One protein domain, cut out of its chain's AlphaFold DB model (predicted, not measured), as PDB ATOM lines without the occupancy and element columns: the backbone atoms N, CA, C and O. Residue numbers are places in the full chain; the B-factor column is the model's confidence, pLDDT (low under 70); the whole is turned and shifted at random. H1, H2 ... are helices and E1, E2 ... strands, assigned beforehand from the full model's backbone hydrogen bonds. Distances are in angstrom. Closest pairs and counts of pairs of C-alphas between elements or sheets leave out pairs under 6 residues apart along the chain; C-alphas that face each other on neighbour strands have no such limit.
ATOM      1  N   GLU A 160     -38.773 -27.213  37.889       88.69
ATOM      2  CA  GLU A 160     -39.123 -27.086  36.475       88.69
ATOM      3  C   GLU A 160     -38.266 -28.046  35.641       88.69
ATOM      4  O   GLU A 160     -37.106 -28.297  35.957       88.69
ATOM      5  N   ILE A 161     -38.833 -28.597  34.570       87.06
ATOM      6  CA  ILE A 161     -38.103 -29.404  33.588       87.06
ATOM      7  C   ILE A 161     -38.002 -28.565  32.318       87.06
ATOM      8  O   ILE A 161     -39.029 -28.208  31.738       87.06
ATOM      9  N   THR A 162     -36.787 -28.252  31.875       82.81
ATOM     10  CA  THR A 162     -36.587 -27.506  30.628       82.81
ATOM     11  C   THR A 162     -36.957 -28.369  29.415       82.81
ATOM     12  O   THR A 162     -36.837 -29.596  29.462       82.81
ATOM     13  N   PRO A 163     -37.299 -27.767  28.261       76.56
ATOM     14  CA  PRO A 163     -37.457 -28.514  27.009       76.56
ATOM     15  C   PRO A 163     -36.162 -29.202  26.529       76.56
ATOM     16  O   PRO A 163     -36.221 -30.054  25.647       76.56
ATOM     17  N   THR A 164     -34.998 -28.867  27.103       80.62
ATOM     18  CA  THR A 164     -33.721 -29.574  26.872       80.62
ATOM     19  C   THR A 164     -33.538 -30.814  27.753       80.62
ATOM     20  O   THR A 164     -32.560 -31.531  27.569       80.62
ATOM     21  N   GLY A 165     -34.455 -31.079  28.691       84.69
ATOM     22  CA  GLY A 165     -34.372 -32.194  29.634       84.69
ATOM     23  C   GLY A 165     -33.556 -31.906  30.900       84.69
ATOM     24  O   GLY A 165     -33.305 -32.830  31.663       84.69
ATOM     25  N   ASP A 166     -33.154 -30.660  31.165       85.69
ATOM     26  CA  ASP A 166     -32.540 -30.305  32.450       85.69
ATOM     27  C   ASP A 166     -33.621 -30.183  33.530       85.69
ATOM     28  O   ASP A 166     -34.676 -29.588  33.299       85.69
ATOM     29  N   LEU A 167     -33.332 -30.662  34.738       88.00
ATOM     30  CA  LEU A 167     -34.138 -30.367  35.918       88.00
ATOM     31  C   LEU A 167     -33.598 -29.095  36.587       88.00
ATOM     32  O   LEU A 167     -32.431 -29.035  36.984       88.00
ATOM     33  N   LEU A 168     -34.442 -28.076  36.710       90.00
ATOM     34  CA  LEU A 168     -34.180 -26.856  37.466       90.00
ATOM     35  C   LEU A 168     -34.848 -26.975  38.835       90.00
ATOM     36  O   LEU A 168     -36.054 -27.195  38.915       90.00
ATOM     37  N   VAL A 169     -34.082 -26.795  39.908       90.81
ATOM     38  CA  VAL A 169     -34.601 -26.743  41.282       90.81
ATOM     39  C   VAL A 169     -34.323 -25.356  41.848       90.81
ATOM     40  O   VAL A 169     -33.166 -24.952  41.951       90.81
ATOM     41  N   LEU A 170     -35.383 -24.629  42.200       90.12
ATOM     42  CA  LEU A 170     -35.318 -23.346  42.891       90.12
ATOM     43  C   LEU A 170     -35.426 -23.579  44.401       90.12
ATOM     44  O   LEU A 170     -36.401 -24.161  44.874       90.12
ATOM     45  N   GLU A 171     -34.434 -23.115  45.148       89.31
ATOM     46  CA  GLU A 171     -34.354 -23.230  46.607       89.31
ATOM     47  C   GLU A 171     -35.145 -22.120  47.316       89.31
ATOM     48  O   GLU A 171     -35.017 -20.945  46.962       89.31
ATOM     49  N   SER A 172     -35.919 -22.471  48.347       81.50
ATOM     50  CA  SER A 172     -36.760 -21.535  49.117       81.50
ATOM     51  C   SER A 172     -35.964 -20.432  49.821       81.50
ATOM     52  O   SER A 172     -36.304 -19.255  49.713       81.50
ATOM     53  N   ILE A 173     -34.898 -20.810  50.530       83.56
ATOM     54  CA  ILE A 173     -34.169 -19.933  51.455       83.56
ATOM     55  C   ILE A 173     -33.302 -18.932  50.688       83.56
ATOM     56  O   ILE A 173     -33.332 -17.732  50.956       83.56
ATOM     57  N   ASN A 174     -32.527 -19.428  49.722       88.25
ATOM     58  CA  ASN A 174     -31.495 -18.641  49.049       88.25
ATOM     59  C   ASN A 174     -31.905 -18.139  47.655       88.25
ATOM     60  O   ASN A 174     -31.168 -17.358  47.055       88.25
ATOM     61  N   SER A 175     -33.054 -18.576  47.116       89.56
ATOM     62  CA  SER A 175     -33.448 -18.342  45.713       89.56
ATOM     63  C   SER A 175     -32.397 -18.813  44.687       89.56
ATOM     64  O   SER A 175     -32.339 -18.308  43.563       89.56
ATOM     65  N   ASN A 176     -31.554 -19.782  45.065       89.81
ATOM     66  CA  ASN A 176     -30.583 -20.397  44.167       89.81
ATOM     67  C   ASN A 176     -31.297 -21.313  43.171       89.81
ATOM     68  O   ASN A 176     -32.216 -22.044  43.540       89.81
ATOM     69  N   ILE A 177     -30.829 -21.314  41.923       91.00
ATOM     70  CA  ILE A 177     -31.303 -22.224  40.877       91.00
ATOM     71  C   ILE A 177     -30.226 -23.280  40.640       91.00
ATOM     72  O   ILE A 177     -29.171 -22.993  40.066       91.00
ATOM     73  N   TYR A 178     -30.507 -24.511  41.050       87.75
ATOM     74  CA  TYR A 178     -29.681 -25.676  40.764       87.75
ATOM     75  C   TYR A 178     -30.090 -26.277  39.420       87.75
ATOM     76  O   TYR A 178     -31.274 -26.482  39.162       87.75
ATOM     77  N   ARG A 179     -29.108 -26.572  38.560       88.00
ATOM     78  CA  ARG A 179     -29.316 -27.300  37.300       88.00
ATOM     79  C   ARG A 179     -28.807 -28.724  37.466       88.00
ATOM     80  O   ARG A 179     -27.604 -28.922  37.618       88.00
ATOM     81  N   VAL A 180     -29.706 -29.697  37.402       84.69
ATOM     82  CA  VAL A 180     -29.364 -31.119  37.358       84.69
ATOM     83  C   VAL A 180     -29.557 -31.591  35.920       84.69
ATOM     84  O   VAL A 180     -30.679 -31.659  35.420       84.69
ATOM     85  N   GLN A 181     -28.450 -31.889  35.242       80.56
ATOM     86  CA  GLN A 181     -28.477 -32.478  33.905       80.56
ATOM     87  C   GLN A 181     -28.973 -33.921  34.017       80.56
ATOM     88  O   GLN A 181     -28.253 -34.795  34.503       80.56
ATOM     89  N   LEU A 182     -30.204 -34.179  33.578       76.12
ATOM     90  CA  LEU A 182     -30.670 -35.544  33.373       76.12
ATOM     91  C   LEU A 182     -30.010 -36.070  32.095       76.12
ATOM     92  O   LEU A 182     -29.994 -35.395  31.066       76.12
ATOM     93  N   ALA A 183     -29.444 -37.276  32.147       65.31
ATOM     94  CA  ALA A 183     -28.845 -37.884  30.966       65.31
ATOM     95  C   ALA A 183     -29.901 -38.040  29.855       65.31
ATOM     96  O   ALA A 183     -31.024 -38.467  30.121       65.31
ATOM     97  N   ALA A 184     -29.529 -37.764  28.600       55.31
ATOM     98  CA  ALA A 184     -30.443 -37.681  27.449       55.31
ATOM     99  C   ALA A 184     -31.238 -38.972  27.111       55.31
ATOM    100  O   ALA A 184     -32.035 -38.984  26.177       55.31
ATOM    101  N   ALA A 185     -31.043 -40.056  27.868       52.78
ATOM    102  CA  ALA A 185     -31.849 -41.274  27.823       52.78
ATOM    103  C   ALA A 185     -33.182 -41.176  28.603       52.78
ATOM    104  O   ALA A 185     -33.998 -42.097  28.527       52.78
ATOM    105  N   VAL A 186     -33.436 -40.087  29.344       56.38
ATOM    106  CA  VAL A 186     -34.737 -39.834  29.990       56.38
ATOM    107  C   VAL A 186     -35.768 -39.460  28.919       56.38
ATOM    108  O   VAL A 186     -35.967 -38.298  28.577       56.38
ATOM    109  N   THR A 187     -36.417 -40.480  28.354       51.09
ATOM    110  CA  THR A 187     -37.459 -40.321  27.332       51.09
ATOM    111  C   THR A 187     -38.660 -39.527  27.864       51.09
ATOM    112  O   THR A 187     -38.910 -39.480  29.068       51.09
ATOM    113  N   MET A 188     -39.469 -38.947  26.967       52.06
ATOM    114  CA  MET A 188     -40.669 -38.158  27.318       52.06
ATOM    115  C   MET A 188     -41.624 -38.874  28.296       52.06
ATOM    116  O   MET A 188     -42.272 -38.236  29.128       52.06
ATOM    117  N   TYR A 189     -41.676 -40.209  28.241       53.41
ATOM    118  CA  TYR A 189     -42.437 -41.035  29.179       53.41
ATOM    119  C   TYR A 189     -41.898 -40.925  30.616       53.41
ATOM    120  O   TYR A 189     -42.668 -40.737  31.557       53.41
ATOM    121  N   GLN A 190     -40.574 -40.953  30.783       56.53
ATOM    122  CA  GLN A 190     -39.917 -40.776  32.077       56.53
ATOM    123  C   GLN A 190     -40.042 -39.337  32.594       56.53
ATOM    124  O   GLN A 190     -40.300 -39.150  33.777       56.53
ATOM    125  N   LEU A 191     -39.965 -38.314  31.730       57.62
ATOM    126  CA  LEU A 191     -40.241 -36.924  32.143       57.62
ATOM    127  C   LEU A 191     -41.678 -36.753  32.660       57.62
ATOM    128  O   LEU A 191     -41.908 -36.011  33.614       57.62
ATOM    129  N   THR A 192     -42.637 -37.485  32.087       54.00
ATOM    130  CA  THR A 192     -44.027 -37.504  32.571       54.00
ATOM    131  C   THR A 192     -44.129 -38.157  33.955       54.00
ATOM    132  O   THR A 192     -44.781 -37.607  34.839       54.00
ATOM    133  N   GLN A 193     -43.430 -39.276  34.185       52.94
ATOM    134  CA  GLN A 193     -43.357 -39.935  35.499       52.94
ATOM    135  C   GLN A 193     -42.641 -39.073  36.557       52.94
ATOM    136  O   GLN A 193     -43.083 -39.006  37.704       52.94
ATOM    137  N   ILE A 194     -41.580 -38.348  36.182       55.66
ATOM    138  CA  ILE A 194     -40.895 -37.384  37.062       55.66
ATOM    139  C   ILE A 194     -41.855 -36.244  37.430       55.66
ATOM    140  O   ILE A 194     -42.021 -35.927  38.605       55.66
ATOM    141  N   ARG A 195     -42.582 -35.683  36.456       47.81
ATOM    142  CA  ARG A 195     -43.579 -34.625  36.699       47.81
ATOM    143  C   ARG A 195     -44.737 -35.078  37.604       47.81
ATOM    144  O   ARG A 195     -45.305 -34.244  38.299       47.81
ATOM    145  N   LEU A 196     -45.065 -36.375  37.616       41.03
ATOM    146  CA  LEU A 196     -46.073 -36.987  38.495       41.03
ATOM    147  C   LEU A 196     -45.551 -37.374  39.891       41.03
ATOM    148  O   LEU A 196     -46.359 -37.587  40.790       41.03
ATOM    149  N   SER A 197     -44.234 -37.481  40.085       44.56
ATOM    150  CA  SER A 197     -43.622 -37.819  41.383       44.56
ATOM    151  C   SER A 197     -43.121 -36.584  42.139       44.56
ATOM    152  O   SER A 197     -43.205 -36.542  43.363       44.56
ATOM    153  N   VAL A 198     -42.710 -35.531  41.427       41.62
ATOM    154  CA  VAL A 198     -42.350 -34.222  42.007       41.62
ATOM    155  C   VAL A 198     -43.554 -33.508  42.653       41.62
ATOM    156  O   VAL A 198     -43.372 -32.657  43.519       41.62
ATOM    157  N   THR A 199     -44.793 -33.865  42.306       39.94
ATOM    158  CA  THR A 199     -46.011 -33.276  42.898       39.94
ATOM    159  C   THR A 199     -46.373 -33.802  44.294       39.94
ATOM    160  O   THR A 199     -47.300 -33.263  44.898       39.94
TER     161      THR A 199
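What this domain is: This is residues 160 to 199 of the 464 residues of the protein "Hypothetical protein" of Miscanthus lutarioriparius (UniProt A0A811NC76). What does a first look show? A hairpin of two strands, E1 and E2, forms one limb of an open V, and the single helix H1 forms the other, with the link of residues 182 to 187 at the turn between the limbs. Before the hairpin, residues 160 to 165 fold back, and residues 160 to 161 pair with residues 167 to 168 of E1, antiparallel. What is it made of? The printed part has 40 residues, with two named strands and one named helix in the order E1, E2, H1; the sheet has the order E1 - E2, antiparallel, and the class is mixed, helices and strands. How large and how dense is it? It is only just loose, close to compact, with a radius of gyration of the C-alphas of 10.9 A, and elongated, with spans of 32 by 20 by 13 A.

Where its parts are: Where is the first strand? E1 is residues 166 to 171, 15.9 A from first to last C-alpha, and C-alpha 166 is at (-32.540, -30.305, 32.450). Where is the second strand? E2 is residues 177 to 181, 12.7 A long between its end C-alphas. Where is the helix? H1 is residues 188 to 197, 14.4 A from first to last C-alpha, and C-alpha 197 is at (-43.622, -37.819, 41.383).

How they stand to each other: How do the strands stand? E1 and E2 are a hairpin of antiparallel neighbours, with 154 degrees between their N-to-C directions. The C-alphas of Leu 170 and Ile 177 face each other at 4.6 A. Which backbone atoms pair between them? N 169 and O 178 are within hydrogen-bond range at 2.9 A, and N 180 and O 167 at 2.8 A. How does the helix stand? H1 and E1 are apart, with no C-alpha of the one within 8 A of the other. In H1 every O i to N i+4 pair is within hydrogen-bond range.

The domain as a whole: How far does the whole reach? The two C-alphas farthest apart are those of Ile 173 and Ala 185, at 31.9 A, while those of Glu 160 and Thr 199, the first and last printed, are 11.3 A apart. Is the printed part continuous? The printed part has no cut; the link from E1 to E2 is tight, the link from E2 to H1 is short, and neither is long. Where is the confidence low? The mean pLDDT of the printed part is 71.3, and residues 183 to 199 of the model are under 70; the mean for H1 is 52.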